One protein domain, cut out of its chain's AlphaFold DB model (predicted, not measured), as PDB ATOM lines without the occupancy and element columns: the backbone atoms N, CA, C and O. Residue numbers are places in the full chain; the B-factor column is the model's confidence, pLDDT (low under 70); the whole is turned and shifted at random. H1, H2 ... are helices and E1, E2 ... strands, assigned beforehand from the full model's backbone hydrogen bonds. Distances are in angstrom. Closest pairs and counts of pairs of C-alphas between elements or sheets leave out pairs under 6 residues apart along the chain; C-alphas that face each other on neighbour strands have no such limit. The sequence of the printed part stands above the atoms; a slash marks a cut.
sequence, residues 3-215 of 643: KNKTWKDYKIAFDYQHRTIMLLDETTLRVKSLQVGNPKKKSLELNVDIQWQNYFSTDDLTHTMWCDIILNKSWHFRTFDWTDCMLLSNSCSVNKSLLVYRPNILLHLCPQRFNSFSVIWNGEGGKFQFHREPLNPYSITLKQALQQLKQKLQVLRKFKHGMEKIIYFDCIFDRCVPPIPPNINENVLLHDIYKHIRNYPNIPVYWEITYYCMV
ATOM      1  N   LYS A   3     211.754 156.633 156.891       81.19
ATOM      2  CA  LYS A   3     211.588 156.522 155.436       81.19
ATOM      3  C   LYS A   3     211.304 157.900 154.846       81.19
ATOM      4  O   LYS A   3     210.388 158.581 155.296       81.19
ATOM      5  N   ASN A   4     212.059 158.308 153.825       82.50
ATOM      6  CA  ASN A   4     211.896 159.607 153.154       82.50
ATOM      7  C   ASN A   4     211.860 160.786 154.147       82.50
ATOM      8  O   ASN A   4     210.983 161.637 154.068       82.50
ATOM      9  N   LYS A   5     212.773 160.793 155.130       83.44
ATOM     10  CA  LYS A   5     212.837 161.772 156.240       83.44
ATOM     11  C   LYS A   5     211.646 161.765 157.219       83.44
ATOM     12  O   LYS A   5     211.684 162.512 158.185       83.44
ATOM     13  N   THR A   6     210.662 160.884 157.042       86.25
ATOM     14  CA  THR A   6     209.507 160.719 157.946       86.25
ATOM     15  C   THR A   6     209.600 159.421 158.746       86.25
ATOM     16  O   THR A   6     210.150 158.431 158.261       86.25
ATOM     17  N   TRP A   7     209.066 159.402 159.965       87.75
ATOM     18  CA  TRP A   7     208.977 158.187 160.774       87.75
ATOM     19  C   TRP A   7     207.660 157.466 160.504       87.75
ATOM     20  O   TRP A   7     206.617 158.099 160.367       87.75
ATOM     21  N   LYS A   8     207.728 156.140 160.370       89.19
ATOM     22  CA  LYS A   8     206.558 155.270 160.228       89.19
ATOM     23  C   LYS A   8     206.665 154.072 161.159       89.19
ATOM     24  O   LYS A   8     207.765 153.520 161.313       89.19
ATOM     25  N   ASP A   9     205.525 153.666 161.693       88.94
ATOM     26  CA  ASP A   9     205.391 152.511 162.574       88.94
ATOM     27  C   ASP A   9     205.283 151.226 161.757       88.94
ATOM     28  O   ASP A   9     204.702 151.202 160.670       88.94
ATOM     29  N   TYR A  10     205.898 150.162 162.268       89.56
ATOM     30  CA  TYR A  10     205.894 148.849 161.637       89.56
ATOM     31  C   TYR A  10     205.878 147.766 162.707       89.56
ATOM     32  O   TYR A  10     206.607 147.866 163.694       89.56
ATOM     33  N   LYS A  11     205.143 146.683 162.448       90.06
ATOM     34  CA  LYS A  11     205.395 145.404 163.116       90.06
ATOM     35  C   LYS A  11     206.584 144.719 162.458       90.06
ATOM     36  O   LYS A  11     206.732 144.769 161.236       90.06
ATOM     37  N   ILE A  12     207.433 144.098 163.271       89.88
ATOM     38  CA  ILE A  12     208.704 143.518 162.837       89.88
ATOM     39  C   ILE A  12     208.651 141.997 162.989       89.88
ATOM     40  O   ILE A  12     208.285 141.491 164.047       89.88
ATOM     41  N   ALA A  13     209.056 141.275 161.948       90.12
ATOM     42  CA  ALA A  13     209.349 139.847 162.000       90.12
ATOM     43  C   ALA A  13     210.757 139.577 161.448       90.12
ATOM     44  O   ALA A  13     211.215 140.262 160.535       90.12
ATOM     45  N   PHE A  14     211.447 138.581 162.003       87.50
ATOM     46  CA  PHE A  14     212.815 138.235 161.616       87.50
ATOM     47  C   PHE A  14     212.836 136.917 160.849       87.50
ATOM     48  O   PHE A  14     212.452 135.875 161.376       87.50
ATOM     49  N   ASP A  15     213.338 136.960 159.622       87.75
ATOM     50  CA  ASP A  15     213.682 135.785 158.836       87.75
ATOM     51  C   ASP A  15     215.189 135.565 158.944       87.75
ATOM     52  O   ASP A  15     215.987 136.072 158.151       87.75
ATOM     53  N   TYR A  16     215.596 134.835 159.980       83.25
ATOM     54  CA  TYR A  16     217.008 134.553 160.225       83.25
ATOM     55  C   TYR A  16     217.624 133.642 159.160       83.25
ATOM     56  O   TYR A  16     218.834 133.696 158.940       83.25
ATOM     57  N   GLN A  17     216.813 132.809 158.504       82.62
ATOM     58  CA  GLN A  17     217.268 131.915 157.450       82.62
ATOM     59  C   GLN A  17     217.787 132.714 156.252       82.62
ATOM     60  O   GLN A  17     218.828 132.363 155.692       82.62
ATOM     61  N   HIS A  18     217.070 133.771 155.873       85.31
ATOM     62  CA  HIS A  18     217.448 134.645 154.762       85.31
ATOM     63  C   HIS A  18     218.120 135.941 155.226       85.31
ATOM     64  O   HIS A  18     218.477 136.768 154.393       85.31
ATOM     65  N   ARG A  19     218.332 136.110 156.538       84.81
ATOM     66  CA  ARG A  19     218.896 137.311 157.175       84.81
ATOM     67  C   ARG A  19     218.156 138.590 156.768       84.81
ATOM     68  O   ARG A  19     218.768 139.610 156.432       84.81
ATOM     69  N   THR A  20     216.835 138.525 156.848       89.44
ATOM     70  CA  THR A  20     215.927 139.585 156.418       89.44
ATOM     71  C   THR A  20     215.028 140.011 157.568       89.44
ATOM     72  O   THR A  20     214.548 139.186 158.342       89.44
ATOM     73  N   ILE A  21     214.773 141.312 157.673       91.75
ATOM     74  CA  ILE A  21     213.758 141.866 158.571       91.75
ATOM     75  C   ILE A  21     212.516 142.181 157.741       91.75
ATOM     76  O   ILE A  21     212.576 142.966 156.796       91.75
ATOM     77  N   MET A  22     211.387 141.572 158.083       94.06
ATOM     78  CA  MET A  22     210.094 141.863 157.476       94.06
ATOM     79  C   MET A  22     209.375 142.938 158.291       94.06
ATOM     80  O   MET A  22     209.203 142.810 159.500       94.06
ATOM     81  N   LEU A  23     208.957 144.000 157.613       93.81
ATOM     82  CA  LEU A  23     208.256 145.143 158.177       93.81
ATOM     83  C   LEU A  23     206.830 145.179 157.642       93.81
ATOM     84  O   LEU A  23     206.626 145.422 156.449       93.81
ATOM     85  N   LEU A  24     205.854 144.971 158.517       93.88
ATOM     86  CA  LEU A  24     204.435 145.083 158.201       93.88
ATOM     87  C   LEU A  24     203.935 146.477 158.582       93.88
ATOM     88  O   LEU A  24     203.942 146.855 159.752       93.88
ATOM     89  N   ASP A  25     203.508 147.237 157.579       91.12
ATOM     90  CA  ASP A  25     202.779 148.490 157.765       91.12
ATOM     91  C   ASP A  25     201.307 148.151 158.011       91.12
ATOM     92  O   ASP A  25     200.608 147.751 157.084       91.12
ATOM     93  N   GLU A  26     200.834 148.283 159.249       86.94
ATOM     94  CA  GLU A  26     199.466 147.884 159.605       86.94
ATOM     95  C   GLU A  26     198.391 148.752 158.946       86.94
ATOM     96  O   GLU A  26     197.270 148.294 158.752       86.94
ATOM     97  N   THR A  27     198.728 149.985 158.557       88.56
ATOM     98  CA  THR A  27     197.766 150.894 157.918       88.56
ATOM     99  C   THR A  27     197.508 150.521 156.466       88.56
ATOM    100  O   THR A  27     196.387 150.629 155.979       88.56
ATOM    101  N   THR A  28     198.549 150.064 155.767       91.88
ATOM    102  CA  THR A  28     198.455 149.691 154.347       91.88
ATOM    103  C   THR A  28     198.423 148.182 154.123       91.88
ATOM    104  O   THR A  28     198.252 147.751 152.985       91.88
ATOM    105  N   LEU A  29     198.631 147.393 155.182       91.25
ATOM    106  CA  LEU A  29     198.848 145.942 155.163       91.25
ATOM    107  C   LEU A  29     199.962 145.507 154.197       91.25
ATOM    108  O   LEU A  29     199.978 144.381 153.701       91.25
ATOM    109  N   ARG A  30     200.919 146.401 153.911       93.62
ATOM    110  CA  ARG A  30     202.047 146.123 153.014       93.62
ATOM    111  C   ARG A  30     203.240 145.612 153.804       93.62
ATOM    112  O   ARG A  30     203.692 146.262 154.748       93.62
ATOM    113  N   VAL A  31     203.801 144.501 153.341       93.19
ATOM    114  CA  VAL A  31     205.058 143.951 153.856       93.19
ATOM    115  C   VAL A  31     206.229 144.502 153.047       93.19
ATOM    116  O   VAL A  31     206.178 144.581 151.820       93.19
ATOM    117  N   LYS A  32     207.297 144.892 153.738       93.06
ATOM    118  CA  LYS A  32     208.591 145.242 153.146       93.06
ATOM    119  C   LYS A  32     209.666 144.359 153.747       93.06
ATOM    120  O   LYS A  32     209.673 144.144 154.950       93.06
ATOM    121  N   SER A  33     210.595 143.898 152.929       92.94
ATOM    122  CA  SER A  33     211.769 143.157 153.378       92.94
ATOM    123  C   SER A  33     212.992 144.070 153.411       92.94
ATOM    124  O   SER A  33     213.274 144.757 152.429       92.94
ATOM    125  N   LEU A  34     213.736 144.049 154.513       91.38
ATOM    126  CA  LEU A  34     215.054 144.658 154.631       91.38
ATOM    127  C   LEU A  34     216.103 143.553 154.676       91.38
ATOM    128  O   LEU A  34     216.133 142.771 155.623       91.38
ATOM    129  N   GLN A  35     216.961 143.497 153.663       90.31
ATOM    130  CA  GLN A  35     218.087 142.571 153.650       90.31
ATOM    131  C   GLN A  35     219.186 143.118 154.571       90.31
ATOM    132  O   GLN A  35     219.744 144.179 154.295       90.31
ATOM    133  N   VAL A  36     219.466 142.425 155.678       85.50
ATOM    134  CA  VAL A  36     220.430 142.888 156.700       85.50
ATOM    135  C   VAL A  36     221.749 142.128 156.619       85.50
ATOM    136  O   VAL A  36     222.800 142.710 156.852       85.50
ATOM    137  N   GLY A  37     221.720 140.849 156.259       81.56
ATOM    138  CA  GLY A  37     222.935 140.065 156.030       81.56
ATOM    139  C   GLY A  37     222.946 139.416 154.655       81.56
ATOM    140  O   GLY A  37     222.060 139.637 153.834       81.56
ATOM    141  N   ASN A  38     223.931 138.568 154.407       82.12
ATOM    142  CA  ASN A  38     224.016 137.776 153.196       82.12
ATOM    143  C   ASN A  38     222.911 136.696 153.160       82.12
ATOM    144  O   ASN A  38     222.878 135.830 154.040       82.12
ATOM    145  N   PRO A  39     222.037 136.681 152.136       81.00
ATOM    146  CA  PRO A  39     220.933 135.720 152.044       81.00
ATOM    147  C   PRO A  39     221.398 134.274 151.793       81.00
ATOM    148  O   PRO A  39     220.603 133.336 151.879       81.00
ATOM    149  N   LYS A  40     222.681 134.051 151.472       78.75
ATOM    150  CA  LYS A  40     223.233 132.707 151.263       78.75
ATOM    151  C   LYS A  40     223.443 132.001 152.611       78.75
ATOM    152  O   LYS A  40     224.337 132.352 153.372       78.75
ATOM    153  N   LYS A  41     222.694 130.916 152.854       66.19
ATOM    154  CA  LYS A  41     222.698 130.093 154.092       66.19
ATOM    155  C   LYS A  41     224.072 129.664 154.648       66.19
ATOM    156  O   LYS A  41     224.141 129.279 155.808       66.19
ATOM    157  N   LYS A  42     225.134 129.648 153.833       66.38
ATOM    158  CA  LYS A  42     226.450 129.078 154.183       66.38
ATOM    159  C   LYS A  42     227.584 130.101 154.309       66.38
ATOM    160  O   LYS A  42     228.694 129.698 154.640       66.38
ATOM    161  N   SER A  43     227.356 131.385 154.031       67.75
ATOM    162  CA  SER A  43     228.406 132.387 154.234       67.75
ATOM    163  C   SER A  43     228.499 132.779 155.706       67.75
ATOM    164  O   SER A  43     227.485 132.951 156.390       67.75
ATOM    165  N   LEU A  44     229.738 132.923 156.185       76.75
ATOM    166  CA  LEU A  44     230.016 133.645 157.418       76.75
ATOM    167  C   LEU A  44     229.477 135.066 157.260       76.75
ATOM    168  O   LEU A  44     229.784 135.748 156.285       76.75
ATOM    169  N   GLU A  45     228.670 135.493 158.221       80.06
ATOM    170  CA  GLU A  45     228.239 136.881 158.349       80.06
ATOM    171  C   GLU A  45     228.914 137.473 159.571       80.06
ATOM    172  O   GLU A  45     228.842 136.894 160.660       80.06
ATOM    173  N   LEU A  46     229.627 138.572 159.364       78.69
ATOM    174  CA  LEU A  46     230.483 139.194 160.370       78.69
ATOM    175  C   LEU A  46     230.341 140.718 160.386       78.69
ATOM    176  O   LEU A  46     230.974 141.365 161.207       78.69
ATOM    177  N   ASN A  47     229.540 141.293 159.483       75.50
ATOM    178  CA  ASN A  47     229.552 142.727 159.205       75.50
ATOM    179  C   ASN A  47     228.200 143.400 159.472       75.50
ATOM    180  O   ASN A  47     227.950 144.480 158.935       75.50
ATOM    181  N   VAL A  48     227.320 142.787 160.273       84.50
ATOM    182  CA  VAL A  48     226.111 143.487 160.721       84.50
ATOM    183  C   VAL A  48     226.536 144.562 161.713       84.50
ATOM    184  O   VAL A  48     226.914 144.264 162.841       84.50
ATOM    185  N   ASP A  49     226.475 145.813 161.273       88.25
ATOM    186  CA  ASP A  49     226.801 146.979 162.090       88.25
ATOM    187  C   ASP A  49     225.537 147.446 162.812       88.25
ATOM    188  O   ASP A  49     224.514 147.714 162.174       88.25
ATOM    189  N   ILE A  50     225.594 147.526 164.139       90.56
ATOM    190  CA  ILE A  50     224.480 147.975 164.973       90.56
ATOM    191  C   ILE A  50     224.977 149.138 165.810       90.56
ATOM    192  O   ILE A  50     225.777 148.945 166.719       90.56
ATOM    193  N   GLN A  51     224.470 150.336 165.556       92.06
ATOM    194  CA  GLN A  51     224.826 151.520 166.330       92.06
ATOM    195  C   GLN A  51     223.633 151.974 167.158       92.06
ATOM    196  O   GLN A  51     222.487 151.888 166.708       92.06
ATOM    197  N   TRP A  52     223.912 152.450 168.367       91.19
ATOM    198  CA  TRP A  52     222.917 153.052 169.245       91.19
ATOM    199  C   TRP A  52     223.126 154.557 169.264       91.19
ATOM    200  O   TRP A  52     224.258 155.032 169.355       91.19
ATOM    201  N   GLN A  53     222.031 155.299 169.206       88.94
ATOM    202  CA  GLN A  53     222.046 156.742 169.338       88.94
ATOM    203  C   GLN A  53     220.841 157.175 170.164       88.94
ATOM    204  O   GLN A  53     219.731 156.707 169.945       88.94
ATOM    205  N   ASN A  54     221.046 158.117 171.076       81.50
ATOM    206  CA  ASN A  54     219.924 158.798 171.708       81.50
ATOM    207  C   ASN A  54     219.574 159.999 170.845       81.50
ATOM    208  O   ASN A  54     220.413 160.880 170.637       81.50
ATOM    209  N   TYR A  55     218.355 160.022 170.320       77.06
ATOM    210  CA  TYR A  55     217.867 161.172 169.579       77.06
ATOM    211  C   TYR A  55     216.968 162.008 170.481       77.06
ATOM    212  O   TYR A  55     215.866 161.600 170.857       77.06
ATOM    213  N   PHE A  56     217.456 163.204 170.790       66.50
ATOM    214  CA  PHE A  56     216.676 164.265 171.397       66.50
ATOM    215  C   PHE A  56     216.410 165.313 170.325       66.50
ATOM    216  O   PHE A  56     217.349 165.865 169.753       66.50
ATOM    217  N   SER A  57     215.145 165.588 170.031       59.44
ATOM    218  CA  SER A  57     214.801 166.742 169.210       59.44
ATOM    219  C   SER A  57     214.186 167.795 170.104       59.44
ATOM    220  O   SER A  57     213.089 167.629 170.621       59.44
ATOM    221  N   THR A  58     214.938 168.879 170.282       53.59
ATOM    222  CA  THR A  58     214.468 170.122 170.905       53.59
ATOM    223  C   THR A  58     213.288 170.721 170.145       53.59
ATOM    224  O   THR A  58     212.446 171.383 170.744       53.59
ATOM    225  N   ASP A  59     213.237 170.468 168.836       54.53
ATOM    226  CA  ASP A  59     212.239 171.007 167.913       54.53
ATOM    227  C   ASP A  59     210.980 170.123 167.830       54.53
ATOM    228  O   ASP A  59     209.939 170.569 167.343       54.53
ATOM    229  N   ASP A  60     211.048 168.875 168.308       53.62
ATOM    230  CA  ASP A  60     209.896 167.978 168.362       53.62
ATOM    231  C   ASP A  60     209.000 168.388 169.534       53.62
ATOM    232  O   ASP A  60     209.347 168.260 170.709       53.62
ATOM    233  N   LEU A  61     207.771 168.787 169.215       58.34
ATOM    234  CA  LEU A  61     206.693 169.079 170.171       58.34
ATOM    235  C   LEU A  61     206.248 167.854 171.000       58.34
ATOM    236  O   LEU A  61     205.221 167.914 171.677       58.34
ATOM    237  N   THR A  62     206.954 166.725 170.889       66.00
ATOM    238  CA  THR A  62     206.589 165.443 171.496       66.00
ATOM    239  C   THR A  62     207.179 165.248 172.891       66.00
ATOM    240  O   THR A  62     206.710 164.355 173.596       66.00
ATOM    241  N   HIS A  63     208.171 166.058 173.303       80.75
ATOM    242  CA  HIS A  63     208.801 165.993 174.638       80.75
ATOM    243  C   HIS A  63     209.229 164.562 175.021       80.75
ATOM    244  O   HIS A  63     209.058 164.129 176.162       80.75
ATOM    245  N   THR A  64     209.707 163.807 174.026       79.50
ATOM    246  CA  THR A  64     210.029 162.378 174.129       79.50
ATOM    247  C   THR A  64     211.458 162.136 173.655       79.50
ATOM    248  O   THR A  64     211.846 162.571 172.569       79.50
ATOM    249  N   MET A  65     212.237 161.419 174.460       82.38
ATOM    250  CA  MET A  65     213.553 160.912 174.093       82.38
ATOM    251  C   MET A  65     213.400 159.541 173.437       82.38
ATOM    252  O   MET A  65     212.738 158.660 173.979       82.38
ATOM    253  N   TRP A  66     214.032 159.357 172.281       85.94
ATOM    254  CA  TRP A  66     213.970 158.105 171.532       85.94
ATOM    255  C   TRP A  66     215.300 157.358 171.602       85.94
ATOM    256  O   TRP A  66     216.367 157.975 171.511       85.94
ATOM    257  N   CYS A  67     215.226 156.030 171.728       87.81
ATOM    258  CA  CYS A  67     216.377 155.163 171.492       87.81
ATOM    259  C   CYS A  67     216.401 154.790 170.008       87.81
ATOM    260  O   CYS A  67     215.539 154.042 169.519       87.81
ATOM    261  N   ASP A  68     217.364 155.360 169.288       91.19
ATOM    262  CA  ASP A  68     217.562 155.144 167.864       91.19
ATOM    263  C   ASP A  68     218.559 153.996 167.653       91.19
ATOM    264  O   ASP A  68     219.629 153.935 168.265       91.19
ATOM    265  N   ILE A  69     218.216 153.096 166.733       92.50
ATOM    266  CA  ILE A  69     219.107 152.030 166.270       92.50
ATOM    267  C   ILE A  69     219.391 152.249 164.799       92.50
ATOM    268  O   ILE A  69     218.468 152.378 163.991       92.50
ATOM    269  N   ILE A  70     220.672 152.244 164.444       92.69
ATOM    270  CA  ILE A  70     221.118 152.304 163.057       92.69
ATOM    271  C   ILE A  70     221.686 150.938 162.692       92.69
ATOM    272  O   ILE A  70     222.710 150.524 163.232       92.69
ATOM    273  N   LEU A  71     221.012 150.238 161.780       91.12
ATOM    274  CA  LEU A  71     221.481 148.963 161.238       91.12
ATOM    275  C   LEU A  71     222.180 149.188 159.897       91.12
ATOM    276  O   LEU A  71     221.631 149.845 159.002       91.12
ATOM    277  N   ASN A  72     223.381 148.627 159.752       89.19
ATOM    278  CA  ASN A  72     224.225 148.699 158.555       89.19
ATOM    279  C   ASN A  72     224.369 150.124 158.000       89.19
ATOM    280  O   ASN A  72     224.322 150.338 156.786       89.19
ATOM    281  N   LYS A  73     224.464 151.116 158.897       89.19
ATOM    282  CA  LYS A  73     224.602 152.552 158.576       89.19
ATOM    283  C   LYS A  73     223.488 153.141 157.694       89.19
ATOM    284  O   LYS A  73     223.622 154.261 157.217       89.19
ATOM    285  N   SER A  74     222.405 152.397 157.460       89.62
ATOM    286  CA  SER A  74     221.409 152.714 156.425       89.62
ATOM    287  C   SER A  74     219.988 152.727 156.971       89.62
ATOM    288  O   SER A  74     219.165 153.558 156.582       89.62
ATOM    289  N   TRP A  75     219.675 151.802 157.876       91.75
ATOM    290  CA  TRP A  75     218.319 151.613 158.374       91.75
ATOM    291  C   TRP A  75     218.186 152.199 159.769       91.75
ATOM    292  O   TRP A  75     218.782 151.696 160.715       91.75
ATOM    293  N   HIS A  76     217.375 153.247 159.893       93.06
ATOM    294  CA  HIS A  76     217.149 153.930 161.162       93.06
ATOM    295  C   HIS A  76     215.829 153.477 161.788       93.06
ATOM    296  O   HIS A  76     214.744 153.645 161.211       93.06
ATOM    297  N   PHE A  77     215.922 152.946 162.995       92.62
ATOM    298  CA  PHE A  77     214.806 152.551 163.838       92.62
ATOM    299  C   PHE A  77     214.723 153.479 165.037       92.62
ATOM    300  O   PHE A  77     215.726 154.031 165.467       92.62
ATOM    301  N   ARG A  78     213.502 153.637 165.536       90.50
ATOM    302  CA  ARG A  78     213.177 154.319 166.780       90.50
ATOM    303  C   ARG A  78     212.395 153.346 167.623       90.50
ATOM    304  O   ARG A  78     211.539 152.646 167.081       90.50
ATOM    305  N   THR A  79     212.713 153.314 168.901       86.88
ATOM    306  CA  THR A  79     212.033 152.496 169.901       86.88
ATOM    307  C   THR A  79     211.588 153.393 171.047       86.88
ATOM    308  O   THR A  79     212.236 154.409 171.316       86.88
ATOM    309  N   PHE A  80     210.443 153.065 171.651       75.81
ATOM    310  CA  PHE A  80     209.819 153.884 172.695       75.81
ATOM    311  C   PHE A  80     210.617 153.862 173.992       75.81
ATOM    312  O   PHE A  80     210.685 154.867 174.696       75.81
ATOM    313  N   ASP A  81     211.234 152.726 174.297       78.12
ATOM    314  CA  ASP A  81     212.091 152.578 175.454       78.12
ATOM    315  C   ASP A  81     213.358 151.783 175.138       78.12
ATOM    316  O   ASP A  81     213.586 151.260 174.043       78.12
ATOM    317  N   TRP A  82     214.217 151.719 176.149       79.81
ATOM    318  CA  TRP A  82     215.469 150.994 176.079       79.81
ATOM    319  C   TRP A  82     215.286 149.479 175.922       79.81
ATOM    320  O   TRP A  82     216.115 148.821 175.293       79.81
ATOM    321  N   THR A  83     214.250 148.902 176.525       81.88
ATOM    322  CA  THR A  83     214.012 147.458 176.489       81.88
ATOM    323  C   THR A  83     213.733 147.021 175.059       81.88
ATOM    324  O   THR A  83     214.377 146.089 174.579       81.88
ATOM    325  N   ASP A  84     212.876 147.746 174.344       84.25
ATOM    326  CA  ASP A  84     212.612 147.534 172.922       84.25
ATOM    327  C   ASP A  84     213.867 147.730 172.073       84.25
ATOM    328  O   ASP A  84     214.161 146.919 171.189       84.25
ATOM    329  N   CYS A  85     214.648 148.772 172.371       87.00
ATOM    330  CA  CYS A  85     215.934 149.036 171.731       87.00
ATOM    331  C   CYS A  85     216.867 147.819 171.874       87.00
ATOM    332  O   CYS A  85     217.371 147.254 170.899       87.00
ATOM    333  N   MET A  86     217.031 147.326 173.098       84.88
ATOM    334  CA  MET A  86     217.849 146.160 173.402       84.88
ATOM    335  C   MET A  86     217.308 144.891 172.737       84.88
ATOM    336  O   MET A  86     218.092 144.123 172.181       84.88
ATOM    337  N   LEU A  87     215.995 144.654 172.772       84.62
ATOM    338  CA  LEU A  87     215.364 143.489 172.151       84.62
ATOM    339  C   LEU A  87     215.559 143.493 170.634       84.62
ATOM    340  O   LEU A  87     215.929 142.460 170.072       84.62
ATOM    341  N   LEU A  88     215.373 144.642 169.982       87.75
ATOM    342  CA  LEU A  88     215.622 144.818 168.553       87.75
ATOM    343  C   LEU A  88     217.106 144.610 168.233       87.75
ATOM    344  O   LEU A  88     217.433 143.800 167.368       87.75
ATOM    345  N   SER A  89     218.004 145.268 168.971       89.06
ATOM    346  CA  SER A  89     219.457 145.127 168.817       89.06
ATOM    347  C   SER A  89     219.892 143.668 168.954       89.06
ATOM    348  O   SER A  89     220.524 143.123 168.057       89.06
ATOM    349  N   ASN A  90     219.495 142.997 170.037       85.31
ATOM    350  CA  ASN A  90     219.835 141.600 170.293       85.31
ATOM    351  C   ASN A  90     219.267 140.665 169.216       85.31
ATOM    352  O   ASN A  90     219.964 139.739 168.803       85.31
ATOM    353  N   SER A  91     218.042 140.923 168.739       84.75
ATOM    354  CA  SER A  91     217.409 140.151 167.659       84.75
ATOM    355  C   SER A  91     218.142 140.311 166.326       84.75
ATOM    356  O   SER A  91     218.194 139.361 165.549       84.75
ATOM    357  N   CYS A  92     218.750 141.474 166.078       83.75
ATOM    358  CA  CYS A  92     219.621 141.725 164.929       83.75
ATOM    359  C   CYS A  92     221.030 141.133 165.100       83.75
ATOM    360  O   CYS A  92     221.707 140.882 164.105       83.75
ATOM    361  N   SER A  93     221.480 140.875 166.331       78.00
ATOM    362  CA  SER A  93     222.776 140.244 166.601       78.00
ATOM    363  C   SER A  93     222.718 138.716 166.448       78.00
ATOM    364  O   SER A  93     223.542 138.132 165.738       78.00
ATOM    365  N   VAL A  94     221.755 138.049 167.105       67.56
ATOM    366  CA  VAL A  94     221.639 136.576 167.223       67.56
ATOM    367  C   VAL A  94     220.155 136.166 167.366       67.56
ATOM    368  O   VAL A  94     219.358 136.930 167.898       67.56
ATOM    369  N   ASN A  95     219.753 134.960 166.932       61.88
ATOM    370  CA  ASN A  95     218.395 134.450 167.196       61.88
ATOM    371  C   ASN A  95     218.152 134.233 168.700       61.88
ATOM    372  O   ASN A  95     219.043 133.819 169.450       61.88
ATOM    373  N   LYS A  96     216.912 134.489 169.116       52.34
ATOM    374  CA  LYS A  96     216.382 134.302 170.463       52.34
ATOM    375  C   LYS A  96     216.304 132.806 170.800       52.34
ATOM    376  O   LYS A  96     215.275 132.168 170.620       52.34
ATOM    377  N   SER A  97     217.384 132.245 171.337       47.81
ATOM    378  CA  SER A  97     217.290 131.034 172.160       47.81
ATOM    379  C   SER A  97     216.850 131.455 173.560       47.81
ATOM    380  O   SER A  97     217.649 131.997 174.325       47.81
ATOM    381  N   LEU A  98     215.577 131.241 173.885       46.50
ATOM    382  CA  LEU A  98     215.088 131.287 175.263       46.50
ATOM    383  C   LEU A  98     215.684 130.099 176.029       46.50
ATOM    384  O   LEU A  98     215.385 128.959 175.693       46.50
ATOM    385  N   LEU A  99     216.533 130.378 177.019       42.31
ATOM    386  CA  LEU A  99     216.374 129.953 178.418       42.31
ATOM    387  C   LEU A  99     217.582 130.432 179.239       42.31
ATOM    388  O   LEU A  99     218.737 130.229 178.868       42.31
ATOM    389  N   VAL A 100     217.292 131.090 180.358       45.69
ATOM    390  CA  VAL A 100     218.245 131.462 181.410       45.69
ATOM    391  C   VAL A 100     217.939 130.565 182.607       45.69
ATOM    392  O   VAL A 100     216.788 130.564 183.024       45.69
ATOM    393  N   TYR A 101     218.925 129.837 183.154       36.38
ATOM    394  CA  TYR A 101     219.296 129.925 184.582       36.38
ATOM    395  C   TYR A 101     220.578 129.129 184.931       36.38
ATOM    396  O   TYR A 101     220.795 128.026 184.443       36.38
ATOM    397  N   ARG A 102     221.447 129.732 185.758       43.75
ATOM    398  CA  ARG A 102     222.716 129.192 186.320       43.75
ATOM    399  C   ARG A 102     222.435 128.400 187.625       43.75
ATOM    400  O   ARG A 102     221.377 128.662 188.190       43.75
ATOM    401  N   PRO A 103     223.316 127.507 188.151       39.59
ATOM    402  CA  PRO A 103     224.789 127.543 188.163       39.59
ATOM    403  C   PRO A 103     225.473 126.296 187.566       39.59
ATOM    404  O   PRO A 103     224.968 125.187 187.651       39.59
ATOM    405  N   ASN A 104     226.664 126.508 186.993       41.38
ATOM    406  CA  ASN A 104     227.559 125.530 186.340       41.38
ATOM    407  C   ASN A 104     227.314 125.252 184.842       41.38
ATOM    408  O   ASN A 104     227.557 124.153 184.367       41.38
ATOM    409  N   ILE A 105     226.890 126.303 184.118       50.50
ATOM    410  CA  ILE A 105     226.979 126.542 182.657       50.50
ATOM    411  C   ILE A 105     226.780 125.309 181.759       50.50
ATOM    412  O   ILE A 105     227.705 124.536 181.539       50.50
ATOM    413  N   LEU A 106     225.670 125.279 181.012       36.22
ATOM    414  CA  LEU A 106     225.730 124.757 179.646       36.22
ATOM    415  C   LEU A 106     224.948 125.639 178.667       36.22
ATOM    416  O   LEU A 106     223.723 125.619 178.590       36.22
ATOM    417  N   LEU A 107     225.706 126.415 177.888       54.09
ATOM    418  CA  LEU A 107     225.275 126.896 176.581       54.09
ATOM    419  C   LEU A 107     225.145 125.679 175.664       54.09
ATOM    420  O   LEU A 107     226.152 125.037 175.395       54.09
ATOM    421  N   HIS A 108     223.952 125.416 175.133       39.22
ATOM    422  CA  HIS A 108     223.742 125.176 173.703       39.22
ATOM    423  C   HIS A 108     222.248 125.022 173.393       39.22
ATOM    424  O   HIS A 108     221.573 124.200 173.994       39.22
ATOM    425  N   LEU A 109     221.755 125.779 172.406       42.22
ATOM    426  CA  LEU A 109     221.319 125.258 171.102       42.22
ATOM    427  C   LEU A 109     220.975 126.442 170.175       42.22
ATOM    428  O   LEU A 109     220.148 127.296 170.472       42.22
ATOM    429  N   CYS A 110     221.689 126.525 169.053       48.50
ATOM    430  CA  CYS A 110     221.340 127.383 167.916       48.50
ATOM    431  C   CYS A 110     220.271 126.652 167.073       48.50
ATOM    432  O   CYS A 110     220.165 125.433 167.214       48.50
ATOM    433  N   PRO A 111     219.565 127.308 166.129       50.88
ATOM    434  CA  PRO A 111     220.078 127.155 164.764       50.88
ATOM    435  C   PRO A 111     219.681 128.300 163.825       50.88
ATOM    436  O   PRO A 111     219.112 128.062 162.762       50.88
ATOM    437  N   GLN A 112     219.959 129.545 164.202       55.34
ATOM    438  CA  GLN A 112     219.984 130.643 163.239       55.34
ATOM    439  C   GLN A 112     220.646 131.862 163.881       55.34
ATOM    440  O   GLN A 112     220.389 132.163 165.035       55.34
ATOM    441  N   ARG A 113     221.565 132.543 163.202       65.62
ATOM    442  CA  ARG A 113     222.173 133.776 163.723       65.62
ATOM    443  C   ARG A 113     222.326 134.753 162.582       65.62
ATOM    444  O   ARG A 113     222.721 134.343 161.494       65.62
ATOM    445  N   PHE A 114     222.074 136.030 162.852       68.94
ATOM    446  CA  PHE A 114     222.481 137.082 161.931       68.94
ATOM    447  C   PHE A 114     224.002 137.195 161.860       68.94
ATOM    448  O   PHE A 114     224.491 137.465 160.776       68.94
ATOM    449  N   ASN A 115     224.739 136.893 162.937       76.06
ATOM    450  CA  ASN A 115     226.202 136.954 162.959       76.06
ATOM    451  C   ASN A 115     226.852 135.647 163.415       76.06
ATOM    452  O   ASN A 115     226.306 134.897 164.227       76.06
ATOM    453  N   SER A 116     228.037 135.390 162.875       82.12
ATOM    454  CA  SER A 116     228.832 134.193 163.159       82.12
ATOM    455  C   SER A 116     229.477 134.312 164.543       82.12
ATOM    456  O   SER A 116     229.308 133.420 165.372       82.12
ATOM    457  N   PHE A 117     230.096 135.461 164.825       88.75
ATOM    458  CA  PHE A 117     230.759 135.777 166.087       88.75
ATOM    459  C   PHE A 117     230.007 136.888 166.833       88.75
ATOM    460  O   PHE A 117     229.571 137.867 166.224       88.75
ATOM    461  N   SER A 118     229.845 136.748 168.152       89.69
ATOM    462  CA  SER A 118     229.222 137.785 168.985       89.69
ATOM    463  C   SER A 118     229.779 137.791 170.402       89.69
ATOM    464  O   SER A 118     229.898 136.725 171.009       89.69
ATOM    465  N   VAL A 119     230.005 138.977 170.958       91.19
ATOM    466  CA  VAL A 119     230.307 139.166 172.378       91.19
ATOM    467  C   VAL A 119     228.999 139.328 173.145       91.19
ATOM    468  O   VAL A 119     228.203 140.223 172.870       91.19
ATOM    469  N   ILE A 120     228.762 138.442 174.101       90.81
ATOM    470  CA  ILE A 120     227.746 138.591 175.133       90.81
ATOM    471  C   ILE A 120     228.409 139.324 176.289       90.81
ATOM    472  O   ILE A 120     229.453 138.890 176.755       90.81
ATOM    473  N   TRP A 121     227.808 140.390 176.780       88.81
ATOM    474  CA  TRP A 121     228.318 141.086 177.955       88.81
ATOM    475  C   TRP A 121     227.160 141.467 178.870       88.81
ATOM    476  O   TRP A 121     226.023 141.642 178.419       88.81
ATOM    477  N   ASN A 122     227.439 141.522 180.168       79.81
ATOM    478  CA  ASN A 122     226.505 142.013 181.173       79.81
ATOM    479  C   ASN A 122     226.983 143.380 181.666       79.81
ATOM    480  O   ASN A 122     228.184 143.637 181.691       79.81
ATOM    481  N   GLY A 123     226.048 144.247 182.043       66.81
ATOM    482  CA  GLY A 123     226.373 145.478 182.751       66.81
ATOM    483  C   GLY A 123     225.954 145.447 184.218       66.81
ATOM    484  O   GLY A 123     225.286 144.519 184.669       66.81
ATOM    485  N   GLU A 124     226.306 146.493 184.969       55.34
ATOM    486  CA  GLU A 124     225.831 146.668 186.346       55.34
ATOM    487  C   GLU A 124     224.298 146.816 186.391       55.34
ATOM    488  O   GLU A 124     223.739 147.867 186.061       55.34
ATOM    489  N   GLY A 125     223.612 145.739 186.777       52.31
ATOM    490  CA  GLY A 125     222.153 145.700 186.926       52.31
ATOM    491  C   GLY A 125     221.573 144.326 187.276       52.31
ATOM    492  O   GLY A 125     220.365 144.128 187.173       52.31
ATOM    493  N   GLY A 126     222.416 143.371 187.678       51.41
ATOM    494  CA  GLY A 126     221.992 142.026 188.063       51.41
ATOM    495  C   GLY A 126     221.994 141.004 186.921       51.41
ATOM    496  O   GLY A 126     222.392 141.266 185.789       51.41
ATOM    497  N   LYS A 127     221.577 139.779 187.256       52.03
ATOM    498  CA  LYS A 127     221.784 138.540 186.479       52.03
ATOM    499  C   LYS A 127     220.934 138.410 185.193       52.03
ATOM    500  O   LYS A 127     220.947 137.343 184.582       52.03
ATOM    501  N   PHE A 128     220.199 139.448 184.769       54.97
ATOM    502  CA  PHE A 128     219.107 139.303 183.786       54.97
ATOM    503  C   PHE A 128     219.200 140.155 182.509       54.97
ATOM    504  O   PHE A 128     218.379 139.953 181.614       54.97
ATOM    505  N   GLN A 129     220.171 141.066 182.363       66.00
ATOM    506  CA  GLN A 129     220.281 141.914 181.162       66.00
ATOM    507  C   GLN A 129     221.577 141.647 180.391       66.00
ATOM    508  O   GLN A 129     222.578 142.331 180.552       66.00
ATOM    509  N   PHE A 130     221.541 140.644 179.510       78.00
ATOM    510  CA  PHE A 130     222.643 140.366 178.590       78.00
ATOM    511  C   PHE A 130     222.495 141.167 177.295       78.00
ATOM    512  O   PHE A 130     221.463 141.116 176.615       78.00
ATOM    513  N   HIS A 131     223.570 141.838 176.911       85.38
ATOM    514  CA  HIS A 131     223.702 142.514 175.629       85.38
ATOM    515  C   HIS A 131     224.506 141.642 174.668       85.38
ATOM    516  O   HIS A 131     225.418 140.926 175.080       85.38
ATOM    517  N   ARG A 132     224.149 141.670 173.380       87.81
ATOM    518  CA  ARG A 132     224.842 140.914 172.332       87.81
ATOM    519  C   ARG A 132     225.398 141.855 171.283       87.81
ATOM    520  O   ARG A 132     224.635 142.465 170.533       87.81
ATOM    521  N   GLU A 133     226.716 141.880 171.185       90.69
ATOM    522  CA  GLU A 133     227.453 142.693 170.234       90.69
ATOM    523  C   GLU A 133     228.005 141.835 169.091       90.69
ATOM    524  O   GLU A 133     228.831 140.952 169.341       90.69
ATOM    525  N   PRO A 134     227.560 142.036 167.841       90.75
ATOM    526  CA  PRO A 134     228.160 141.366 166.702       90.75
ATOM    527  C   PRO A 134     229.490 142.035 166.361       90.75
ATOM    528  O   PRO A 134     229.544 143.241 166.151       90.75
ATOM    529  N   LEU A 135     230.562 141.249 166.292       91.94
ATOM    530  CA  LEU A 135     231.899 141.744 165.972       91.94
ATOM    531  C   LEU A 135     232.528 140.874 164.886       91.94
ATOM    532  O   LEU A 135     232.316 139.661 164.860       91.94
ATOM    533  N   ASN A 136     233.347 141.474 164.023       93.44
ATOM    534  CA  ASN A 136     234.158 140.730 163.064       93.44
ATOM    535  C   ASN A 136     235.522 140.394 163.688       93.44
ATOM    536  O   ASN A 136     236.388 141.269 163.745       93.44
ATOM    537  N   PRO A 137     235.763 139.144 164.124       95.19
ATOM    538  CA  PRO A 137     236.967 138.817 164.871       95.19
ATOM    539  C   PRO A 137     238.243 138.889 164.019       95.19
ATOM    540  O   PRO A 137     239.334 138.988 164.572       95.19
ATOM    541  N   TYR A 138     238.124 138.869 162.688       95.88
ATOM    542  CA  TYR A 138     239.265 138.954 161.773       95.88
ATOM    543  C   TYR A 138     239.717 140.389 161.490       95.88
ATOM    544  O   TYR A 138     240.793 140.575 160.933       95.88
ATOM    545  N   SER A 139     238.907 141.397 161.829       95.56
ATOM    546  CA  SER A 139     239.214 142.800 161.523       95.56
ATOM    547  C   SER A 139     239.227 143.719 162.737       95.56
ATOM    548  O   SER A 139     239.609 144.876 162.592       95.56
ATOM    549  N   ILE A 140     238.776 143.249 163.904       96.62
ATOM    550  CA  ILE A 140     238.730 144.049 165.128       96.62
ATOM    551  C   ILE A 140     239.744 143.543 166.152       96.62
ATOM    552  O   ILE A 140     239.871 142.337 166.391       96.62
ATOM    553  N   THR A 141     240.459 144.479 166.768       98.06
ATOM    554  CA  THR A 141     241.326 144.187 167.913       98.06
ATOM    555  C   THR A 141     240.531 144.138 169.215       98.06
ATOM    556  O   THR A 141     239.415 144.660 169.292       98.06
ATOM    557  N   LEU A 142     241.104 143.545 170.266       97.50
ATOM    558  CA  LEU A 142     240.495 143.558 171.599       97.50
ATOM    559  C   LEU A 142     240.236 144.994 172.085       97.50
ATOM    560  O   LEU A 142     239.122 145.305 172.502       97.50
ATOM    561  N   LYS A 143     241.208 145.895 171.914       97.56
ATOM    562  CA  LYS A 143     241.096 147.320 172.257       97.56
ATOM    563  C   LYS A 143     239.936 148.007 171.537       97.56
ATOM    564  O   LYS A 143     239.152 148.726 172.153       97.56
ATOM    565  N   GLN A 144     239.815 147.794 170.225       97.25
ATOM    566  CA  GLN A 144     238.735 148.382 169.427       97.25
ATOM    567  C   GLN A 144     237.365 147.852 169.861       97.25
ATOM    568  O   GLN A 144     236.418 148.627 169.973       97.25
ATOM    569  N   ALA A 145     237.266 146.551 170.137       96.19
ATOM    570  CA  ALA A 145     236.038 145.927 170.611       96.19
ATOM    571  C   ALA A 145     235.613 146.463 171.988       96.19
ATOM    572  O   ALA A 145     234.466 146.871 172.158       96.19
ATOM    573  N   LEU A 146     236.540 146.542 172.948       96.00
ATOM    574  CA  LEU A 146     236.289 147.131 174.268       96.00
ATOM    575  C   LEU A 146     235.853 148.597 174.158       96.00
ATOM    576  O   LEU A 146     234.887 149.005 174.801       96.00
ATOM    577  N   GLN A 147     236.489 149.375 173.279       95.94
ATOM    578  CA  GLN A 147     236.108 150.765 173.030       95.94
ATOM    579  C   GLN A 147     234.694 150.895 172.434       95.94
ATOM    580  O   GLN A 147     233.953 151.801 172.823       95.94
ATOM    581  N   GLN A 148     234.290 149.998 171.528       93.75
ATOM    582  CA  GLN A 148     232.920 149.964 170.997       93.75
ATOM    583  C   GLN A 148     231.895 149.643 172.093       93.75
ATOM    584  O   GLN A 148     230.866 150.318 172.186       93.75
ATOM    585  N   LEU A 149     232.186 148.671 172.964       93.12
ATOM    586  CA  LEU A 149     231.328 148.353 174.111       93.12
ATOM    587  C   LEU A 149     231.209 149.537 175.074       93.12
ATOM    588  O   LEU A 149     230.101 149.886 175.481       93.12
ATOM    589  N   LYS A 150     232.328 150.207 175.372       93.56
ATOM    590  CA  LYS A 150     232.370 151.421 176.195       93.56
ATOM    591  C   LYS A 150     231.476 152.528 175.622       93.56
ATOM    592  O   LYS A 150     230.688 153.116 176.354       93.56
ATOM    593  N   GLN A 151     231.525 152.776 174.312       92.06
ATOM    594  CA  GLN A 151     230.658 153.766 173.651       92.06
ATOM    595  C   GLN A 151     229.172 153.391 173.732       92.06
ATOM    596  O   GLN A 151     228.329 154.237 174.031       92.06
ATOM    597  N   LYS A 152     228.831 152.115 173.521       89.88
ATOM    598  CA  LYS A 152     227.446 151.639 173.660       89.88
ATOM    599  C   LYS A 152     226.925 151.766 175.086       89.88
ATOM    600  O   LYS A 152     225.785 152.186 175.282       89.88
ATOM    601  N   LEU A 153     227.766 151.464 176.069       89.19
ATOM    602  CA  LEU A 153     227.476 151.671 177.484       89.19
ATOM    603  C   LEU A 153     227.187 153.137 177.813       89.19
ATOM    604  O   LEU A 153     226.233 153.404 178.540       89.19
ATOM    605  N   GLN A 154     227.944 154.082 177.246       89.81
ATOM    606  CA  GLN A 154     227.681 155.519 177.417       89.81
ATOM    607  C   GLN A 154     226.302 155.907 176.891       89.81
ATOM    608  O   GLN A 154     225.535 156.559 177.597       89.81
ATOM    609  N   VAL A 155     225.953 155.475 175.674       89.19
ATOM    610  CA  VAL A 155     224.633 155.756 175.084       89.19
ATOM    611  C   VAL A 155     223.521 155.156 175.946       89.19
ATOM    612  O   VAL A 155     222.550 155.840 176.274       89.19
ATOM    613  N   LEU A 156     223.697 153.908 176.380       86.81
ATOM    614  CA  LEU A 156     222.770 153.203 177.258       86.81
ATOM    615  C   LEU A 156     222.539 153.950 178.579       86.81
ATOM    616  O   LEU A 156     221.398 154.208 178.968       86.81
ATOM    617  N   ARG A 157     223.616 154.304 179.282       87.06
ATOM    618  CA  ARG A 157     223.532 154.950 180.597       87.06
ATOM    619  C   ARG A 157     223.000 156.372 180.507       87.06
ATOM    620  O   ARG A 157     222.179 156.748 181.346       87.06
ATOM    621  N   LYS A 158     223.339 157.096 179.437       86.00
ATOM    622  CA  LYS A 158     222.750 158.400 179.134       86.00
ATOM    623  C   LYS A 158     221.240 158.294 178.933       86.00
ATOM    624  O   LYS A 158     220.509 159.121 179.456       86.00
ATOM    625  N   PHE A 159     220.757 157.267 178.234       84.31
ATOM    626  CA  PHE A 159     219.320 157.085 178.018       84.31
ATOM    627  C   PHE A 159     218.576 156.729 179.312       84.31
ATOM    628  O   PHE A 159     217.562 157.338 179.632       84.31
ATOM    629  N   LYS A 160     219.072 155.730 180.058       82.50
ATOM    630  CA  LYS A 160     218.376 155.201 181.244       82.50
ATOM    631  C   LYS A 160     218.411 156.140 182.445       82.50
ATOM    632  O   LYS A 160     217.442 156.209 183.194       82.50
ATOM    633  N   HIS A 161     219.554 156.774 182.673       81.69
ATOM    634  CA  HIS A 161     219.832 157.488 183.919       81.69
ATOM    635  C   HIS A 161     220.410 158.880 183.688       81.69
ATOM    636  O   HIS A 161     220.764 159.541 184.659       81.69
ATOM    637  N   GLY A 162     220.572 159.308 182.432       81.00
ATOM    638  CA  GLY A 162     221.224 160.579 182.127       81.00
ATOM    639  C   GLY A 162     222.731 160.608 182.407       81.00
ATOM    640  O   GLY A 162     223.374 161.647 182.294       81.00
ATOM    641  N   MET A 163     223.328 159.463 182.751       88.06
ATOM    642  CA  MET A 163     224.753 159.351 183.057       88.06
ATOM    643  C   MET A 163     225.554 159.084 181.784       88.06
ATOM    644  O   MET A 163     225.494 157.988 181.231       88.06
ATOM    645  N   GLU A 164     226.325 160.058 181.319       85.50
ATOM    646  CA  GLU A 164     227.097 159.925 180.075       85.50
ATOM    647  C   GLU A 164     228.603 159.751 180.285       85.50
ATOM    648  O   GLU A 164     229.302 159.254 179.397       85.50
ATOM    649  N   LYS A 165     229.116 160.109 181.465       91.56
ATOM    650  CA  LYS A 165     230.541 160.005 181.761       91.56
ATOM    651  C   LYS A 165     230.846 158.650 182.381       91.56
ATOM    652  O   LYS A 165     230.415 158.367 183.493       91.56
ATOM    653  N   ILE A 166     231.609 157.825 181.665       92.00
ATOM    654  CA  ILE A 166     232.195 156.604 182.230       92.00
ATOM    655  C   ILE A 166     233.409 157.003 183.057       92.00
ATOM    656  O   ILE A 166     234.309 157.662 182.539       92.00
ATOM    657  N   ILE A 167     233.401 156.585 184.316       91.06
ATOM    658  CA  ILE A 167     234.473 156.812 185.283       91.06
ATOM    659  C   ILE A 167     235.464 155.670 185.214       91.06
ATOM    660  O   ILE A 167     236.623 155.875 184.896       91.06
ATOM    661  N   TYR A 168     234.959 154.459 185.388       90.81
ATOM    662  CA  TYR A 168     235.740 153.237 185.360       90.81
ATOM    663  C   TYR A 168     235.135 152.298 184.325       90.81
ATOM    664  O   TYR A 168     233.913 152.259 184.167       90.81
ATOM    665  N   PHE A 169     235.973 151.571 183.598       92.31
ATOM    666  CA  PHE A 169     235.560 150.515 182.680       92.31
ATOM    667  C   PHE A 169     236.677 149.490 182.611       92.31
ATOM    668  O   PHE A 169     237.792 149.832 182.222       92.31
ATOM    669  N   ASP A 170     236.346 148.251 182.933       91.50
ATOM    670  CA  ASP A 170     237.279 147.141 182.913       91.50
ATOM    671  C   ASP A 170     236.590 145.858 182.449       91.50
ATOM    672  O   ASP A 170     235.389 145.656 182.650       91.50
ATOM    673  N   CYS A 171     237.361 144.993 181.801       92.88
ATOM    674  CA  CYS A 171     236.928 143.679 181.361       92.88
ATOM    675  C   CYS A 171     237.701 142.637 182.163       92.88
ATOM    676  O   CYS A 171     238.906 142.479 181.986       92.88
ATOM    677  N   ILE A 172     237.006 141.910 183.036       92.81
ATOM    678  CA  ILE A 172     237.642 140.958 183.943       92.81
ATOM    679  C   ILE A 172     237.962 139.669 183.167       92.81
ATOM    680  O   ILE A 172     237.143 138.754 183.057       92.81
ATOM    681  N   PHE A 173     239.148 139.638 182.558       95.06
ATOM    682  CA  PHE A 173     239.560 138.654 181.552       95.06
ATOM    683  C   PHE A 173     239.487 137.187 182.005       95.06
ATOM    684  O   PHE A 173     239.094 136.327 181.212       95.06
ATOM    685  N   ASP A 174     239.812 136.892 183.261       93.50
ATOM    686  CA  ASP A 174     239.743 135.549 183.854       93.50
ATOM    687  C   ASP A 174     238.298 135.055 184.057       93.50
ATOM    688  O   ASP A 174     238.046 133.849 184.048       93.50
ATOM    689  N   ARG A 175     237.336 135.978 184.176       90.75
ATOM    690  CA  ARG A 175     235.894 135.692 184.296       90.75
ATOM    691  C   ARG A 175     235.167 135.637 182.950       90.75
ATOM    692  O   ARG A 175     233.992 135.256 182.903       90.75
ATOM    693  N   CYS A 176     235.838 135.991 181.854       92.62
ATOM    694  CA  CYS A 176     235.309 135.821 180.504       92.62
ATOM    695  C   CYS A 176     235.132 134.332 180.160       92.62
ATOM    696  O   CYS A 176     235.827 133.461 180.682       92.62
ATOM    697  N   VAL A 177     234.199 134.017 179.257       92.31
ATOM    698  CA  VAL A 177     233.966 132.640 178.795       92.31
ATOM    699  C   VAL A 177     234.016 132.567 177.267       92.31
ATOM    700  O   VAL A 177     233.074 133.015 176.607       92.31
ATOM    701  N   PRO A 178     235.055 131.949 176.679       94.62
ATOM    702  CA  PRO A 178     236.267 131.467 177.349       94.62
ATOM    703  C   PRO A 178     237.138 132.618 177.892       94.62
ATOM    704  O   PRO A 178     237.003 133.743 177.403       94.62
ATOM    705  N   PRO A 179     238.017 132.342 178.876       95.00
ATOM    706  CA  PRO A 179     238.874 133.362 179.470       95.00
ATOM    707  C   PRO A 179     239.788 134.023 178.442       95.00
ATOM    708  O   PRO A 179     240.294 133.371 177.523       95.00
ATOM    709  N   ILE A 180     240.020 135.318 178.624       95.94
ATOM    710  CA  ILE A 180     241.038 136.068 177.889       95.94
ATOM    711  C   ILE A 180     242.340 135.982 178.707       95.94
ATOM    712  O   ILE A 180     242.290 136.068 179.932       95.94
ATOM    713  N   PRO A 181     243.522 135.781 178.099       94.56
ATOM    714  CA  PRO A 181     244.772 135.786 178.857       94.56
ATOM    715  C   PRO A 181     245.023 137.159 179.520       94.56
ATOM    716  O   PRO A 181     244.932 138.170 178.824       94.56
ATOM    717  N   PRO A 182     245.389 137.233 180.818       89.94
ATOM    718  CA  PRO A 182     245.491 138.500 181.559       89.94
ATOM    719  C   PRO A 182     246.573 139.446 181.015       89.94
ATOM    720  O   PRO A 182     246.396 140.656 181.022       89.94
ATOM    721  N   ASN A 183     247.668 138.899 180.477       91.06
ATOM    722  CA  ASN A 183     248.804 139.670 179.953       91.06
ATOM    723  C   ASN A 183     248.761 139.835 178.424       91.06
ATOM    724  O   ASN A 183     249.804 139.954 177.776       91.06
ATOM    725  N   ILE A 184     247.575 139.757 177.816       94.25
ATOM    726  CA  ILE A 184     247.447 139.883 176.366       94.25
ATOM    727  C   ILE A 184     247.600 141.342 175.928       94.25
ATOM    728  O   ILE A 184     247.039 142.255 176.525       94.25
ATOM    729  N   ASN A 185     248.340 141.578 174.844       94.81
ATOM    730  CA  ASN A 185     248.378 142.897 174.219       94.81
ATOM    731  C   ASN A 185     247.000 143.199 173.611       94.81
ATOM    732  O   ASN A 185     246.580 142.509 172.689       94.81
ATOM    733  N   GLU A 186     246.305 144.243 174.065       94.81
ATOM    734  CA  GLU A 186     244.958 144.565 173.571       94.81
ATOM    735  C   GLU A 186     244.897 144.900 172.067       94.81
ATOM    736  O   GLU A 186     243.820 144.925 171.469       94.81
ATOM    737  N   ASN A 187     246.036 145.148 171.416       97.44
ATOM    738  CA  ASN A 187     246.092 145.368 169.971       97.44
ATOM    739  C   ASN A 187     246.012 144.068 169.148       97.44
ATOM    740  O   ASN A 187     245.995 144.144 167.922       97.44
ATOM    741  N   VAL A 188     245.952 142.888 169.777       97.56
ATOM    742  CA  VAL A 188     245.735 141.625 169.054       97.56
ATOM    743  C   VAL A 188     244.318 141.544 168.489       97.56
ATOM    744  O   VAL A 188     243.362 142.056 169.080       97.56
ATOM    745  N   LEU A 189     244.169 140.865 167.350       98.12
ATOM    746  CA  LEU A 189     242.863 140.568 166.770       98.12
ATOM    747  C   LEU A 189     242.100 139.582 167.652       98.12
ATOM    748  O   LEU A 189     242.681 138.636 168.186       98.12
ATOM    749  N   LEU A 190     240.775 139.730 167.731       97.06
ATOM    750  CA  LEU A 190     239.940 138.746 168.435       97.06
ATOM    751  C   LEU A 190     240.075 137.340 167.830       97.06
ATOM    752  O   LEU A 190     239.938 136.346 168.541       97.06
ATOM    753  N   HIS A 191     240.377 137.243 166.531       96.94
ATOM    754  CA  HIS A 191     240.715 135.985 165.878       96.94
ATOM    755  C   HIS A 191     241.849 135.259 166.592       96.94
ATOM    756  O   HIS A 191     241.714 134.076 166.883       96.94
ATOM    757  N   ASP A 192     242.939 135.950 166.919       97.50
ATOM    758  CA  ASP A 192     244.101 135.318 167.538       97.50
ATOM    759  C   ASP A 192     243.826 134.839 168.960       97.50
ATOM    760  O   ASP A 192     244.391 133.830 169.377       97.50
ATOM    761  N   ILE A 193     242.899 135.500 169.657       97.38
ATOM    762  CA  ILE A 193     242.425 135.083 170.981       97.38
ATOM    763  C   ILE A 193     241.584 133.804 170.875       97.38
ATOM    764  O   ILE A 193     241.744 132.880 171.668       97.38
ATOM    765  N   TYR A 194     240.683 133.734 169.890       96.88
ATOM    766  CA  TYR A 194     239.598 132.750 169.886       96.88
ATOM    767  C   TYR A 194     239.699 131.642 168.820       96.88
ATOM    768  O   TYR A 194     238.892 130.710 168.835       96.88
ATOM    769  N   LYS A 195     240.682 131.684 167.910       96.19
ATOM    770  CA  LYS A 195     240.802 130.756 166.760       96.19
ATOM    771  C   LYS A 195     240.881 129.273 167.113       96.19
ATOM    772  O   LYS A 195     240.539 128.438 166.280       96.19
ATOM    773  N   HIS A 196     241.321 128.941 168.323       95.88
ATOM    774  CA  HIS A 196     241.478 127.557 168.775       95.88
ATOM    775  C   HIS A 196     240.218 126.984 169.441       95.88
ATOM    776  O   HIS A 196     240.194 125.814 169.819       95.88
ATOM    777  N   ILE A 197     239.150 127.777 169.572       93.94
ATOM    778  CA  ILE A 197     237.895 127.323 170.174       93.94
ATOM    779  C   ILE A 197     237.064 126.560 169.151       93.94
ATOM    780  O   ILE A 197     236.900 126.967 167.998       93.94
ATOM    781  N   ARG A 198     236.470 125.453 169.598       90.88
ATOM    782  CA  ARG A 198     235.576 124.631 168.781       90.88
ATOM    783  C   ARG A 198     234.442 125.475 168.188       90.88
ATOM    784  O   ARG A 198     233.770 126.214 168.900       90.88
ATOM    785  N   ASN A 199     234.180 125.286 166.895       87.62
ATOM    786  CA  ASN A 199     233.176 126.008 166.104       87.62
ATOM    787  C   ASN A 199     233.496 127.486 165.819       87.62
ATOM    788  O   ASN A 199     232.628 128.167 165.278       87.62
ATOM    789  N   TYR A 200     234.694 127.998 166.126       88.81
ATOM    790  CA  TYR A 200     235.112 129.336 165.691       88.81
ATOM    791  C   TYR A 200     235.033 129.471 164.149       88.81
ATOM    792  O   TYR A 200     235.364 128.518 163.439       88.81
ATOM    793  N   PRO A 201     234.592 130.622 163.595       89.12
ATOM    794  CA  PRO A 201     234.152 131.845 164.278       89.12
ATOM    795  C   PRO A 201     232.676 131.829 164.707       89.12
ATOM    796  O   PRO A 201     232.195 132.820 165.239       89.12
ATOM    797  N   ASN A 202     231.949 130.726 164.495       87.44
ATOM    798  CA  ASN A 202     230.524 130.563 164.804       87.44
ATOM    799  C   ASN A 202     230.228 130.386 166.312       87.44
ATOM    800  O   ASN A 202     229.424 129.533 166.711       87.44
ATOM    801  N   ILE A 203     230.836 131.200 167.174       87.12
ATOM    802  CA  ILE A 203     230.723 131.105 168.636       87.12
ATOM    803  C   ILE A 203     230.248 132.424 169.260       87.12
ATOM    804  O   ILE A 203     230.632 133.500 168.801       87.12
ATOM    805  N   PRO A 204     229.418 132.372 170.313       87.94
ATOM    806  CA  PRO A 204     229.304 133.475 171.246       87.94
ATOM    807  C   PRO A 204     230.435 133.384 172.280       87.94
ATOM    808  O   PRO A 204     230.724 132.297 172.777       87.94
ATOM    809  N   VAL A 205     231.028 134.518 172.635       91.94
ATOM    810  CA  VAL A 205     231.949 134.631 173.776       91.94
ATOM    811  C   VAL A 205     231.318 135.536 174.825       91.94
ATOM    812  O   VAL A 205     230.571 136.439 174.466       91.94
ATOM    813  N   TYR A 206     231.554 135.285 176.105       92.31
ATOM    814  CA  TYR A 206     231.040 136.094 177.207       92.31
ATOM    815  C   TYR A 206     232.150 136.962 177.789       92.31
ATOM    816  O   TYR A 206     233.191 136.417 178.153       92.31
ATOM    817  N   TRP A 207     231.930 138.271 177.894       93.44
ATOM    818  CA  TRP A 207     232.833 139.216 178.550       93.44
ATOM    819  C   TRP A 207     232.200 139.749 179.834       93.44
ATOM    820  O   TRP A 207     231.077 140.262 179.814       93.44
ATOM    821  N   GLU A 208     232.928 139.623 180.941       91.12
ATOM    822  CA  GLU A 208     232.551 140.196 182.232       91.12
ATOM    823  C   GLU A 208     233.041 141.646 182.277       91.12
ATOM    824  O   GLU A 208     234.242 141.888 182.361       91.12
ATOM    825  N   ILE A 209     232.125 142.611 182.189       91.12
ATOM    826  CA  ILE A 209     232.462 144.038 182.178       91.12
ATOM    827  C   ILE A 209     232.046 144.671 183.504       91.12
ATOM    828  O   ILE A 209     230.877 144.600 183.887       91.12
ATOM    829  N   THR A 210     232.981 145.358 184.156       89.19
ATOM    830  CA  THR A 210     232.706 146.233 185.301       89.19
ATOM    831  C   THR A 210     232.866 147.674 184.863       89.19
ATOM    832  O   THR A 210     233.807 148.009 184.149       89.19
ATOM    833  N   TYR A 211     231.939 148.542 185.248       90.06
ATOM    834  CA  TYR A 211     232.045 149.952 184.916       90.06
ATOM    835  C   TYR A 211     231.227 150.809 185.873       90.06
ATOM    836  O   TYR A 211     230.193 150.369 186.365       90.06
ATOM    837  N   TYR A 212     231.649 152.061 186.031       89.56
ATOM    838  CA  TYR A 212     230.920 153.086 186.772       89.56
ATOM    839  C   TYR A 212     230.629 154.277 185.869       89.56
ATOM    840  O   TYR A 212     231.438 154.645 185.010       89.56
ATOM    841  N   CYS A 213     229.460 154.886 186.043       91.56
ATOM    842  CA  CYS A 213     229.074 156.090 185.318       91.56
ATOM    843  C   CYS A 213     228.605 157.168 186.280       91.56
ATOM    844  O   CYS A 213     228.073 156.869 187.345       91.56
ATOM    845  N   MET A 214     228.745 158.420 185.860       93.50
ATOM    846  CA  MET A 214     228.191 159.554 186.580       93.50
ATOM    847  C   MET A 214     227.594 160.591 185.629       93.50
ATOM    848  O   MET A 214     227.873 160.613 184.424       93.50
ATOM    849  N   VAL A 215     226.781 161.474 186.201       93.81
ATOM    850  CA  VAL A 215     226.340 162.707 185.547       93.81
ATOM    851  C   VAL A 215     227.476 163.740 185.640       93.81
ATOM    852  O   VAL A 215     227.980 163.958 186.746       93.81
TER     853      VAL A 215
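AT A GLANCE: This is residues 3 to 215 of the 643 residues of an uncharacterized protein of Reticulomyxa filosa (UniProt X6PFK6). Two helices, H1 and H2, cover one face of a small three-stranded sheet, E4 E5 E6; a strongly twisted four-stranded sheet, E8 E7 E10 E9, curls round H2, with H1 beside its edge strand E8. A second three-stranded sheet, E1 E2 E3, makes one end near H1, and short H3 lies toward the opposite end. The 213 printed residues run E1 E2 E3 E4 E5 E6 H1 E7 E8 H2 E9 H3 E10, three named helices and ten named strands; the class is mixed, with 99 residues, under half, in named elements. The four-stranded sheet is mixed, the others antiparallel; the whole is compact, radius of gyration of the C-alphas 17.9 A, spans 54 by 46 by 33 A.

HOW THE PARTS SIT: Start at E1, residues 11 to 15, E2, 20 to 25, and E3, 30 to 35, a meander, each strand the antiparallel neighbour of the one before; N 13 and O 22, 2.9 A, and N 23 and O 32, 2.8 A, are within hydrogen-bond range. E4, 50 to 55, E5, 66 to 71, and E6, 75 to 79, form another, with N 53 and O 68, 2.9 A, and N 69 and O 77, 2.9 A, within range. H1, 82 to 93, is on E4 E5 E6 at a height over the sheet of 8.9 A, the closest C-alphas of E5 and H1 being Cys 67 and Cys 85, 6.1 A. Next find E7, 118 to 122, and E8, 130 to 134, a hairpin with N 121 and O 131 at 3.0 A. H2, 142 to 161, is on the same face of E4 E5 E6 as H1, in two layers, helices and sheet; it only just touches Trp 82 of H1, with 3 pairs of C-alphas within 8 A. E9, 165 to 171, ends a split strand-helix-strand unit, E8, H2, E9, two strands of one sheet that are not neighbours, with a helix between them along the chain and E7 and E10, 204 to 214, between them in the sheet; its crossover is right-handed. E10 bends by 50 degrees at residue 208, pairing parallel with E7, N 207 and O 120 at 2.8 A, then antiparallel with E9, N 212 and O 168 at 2.9 A. H3, 190 to 194, is close to but not clearly touching H2, C-alphas 142 and 190 being closest at 5.8 A. In H1, H2 and H3 every O i to N i+4 pair is within hydrogen-bond range.

IN THESE COORDINATES: Find C-alpha 11, where E1 begins, at (205.395, 145.404, 163.116). H2 runs 27.8 A from C-alpha 142 at (240.495, 143.558, 171.599), and E10 runs 30.3 A to C-alpha 214 at (228.191, 159.554, 186.580).

THE WHOLE: The C-alphas farthest apart, Thr 28 and Asn 183, are 57.4 A apart, and the printed part has no cut. The links E3 to E4, H1 to E7 and E9 to H3 are long, and residues 58 to 63 stand free. Mean pLDDT of the printed part is 82.9; residues 41 to 43, 56 to 62, 94 to 114 and 123 to 129 are under 70.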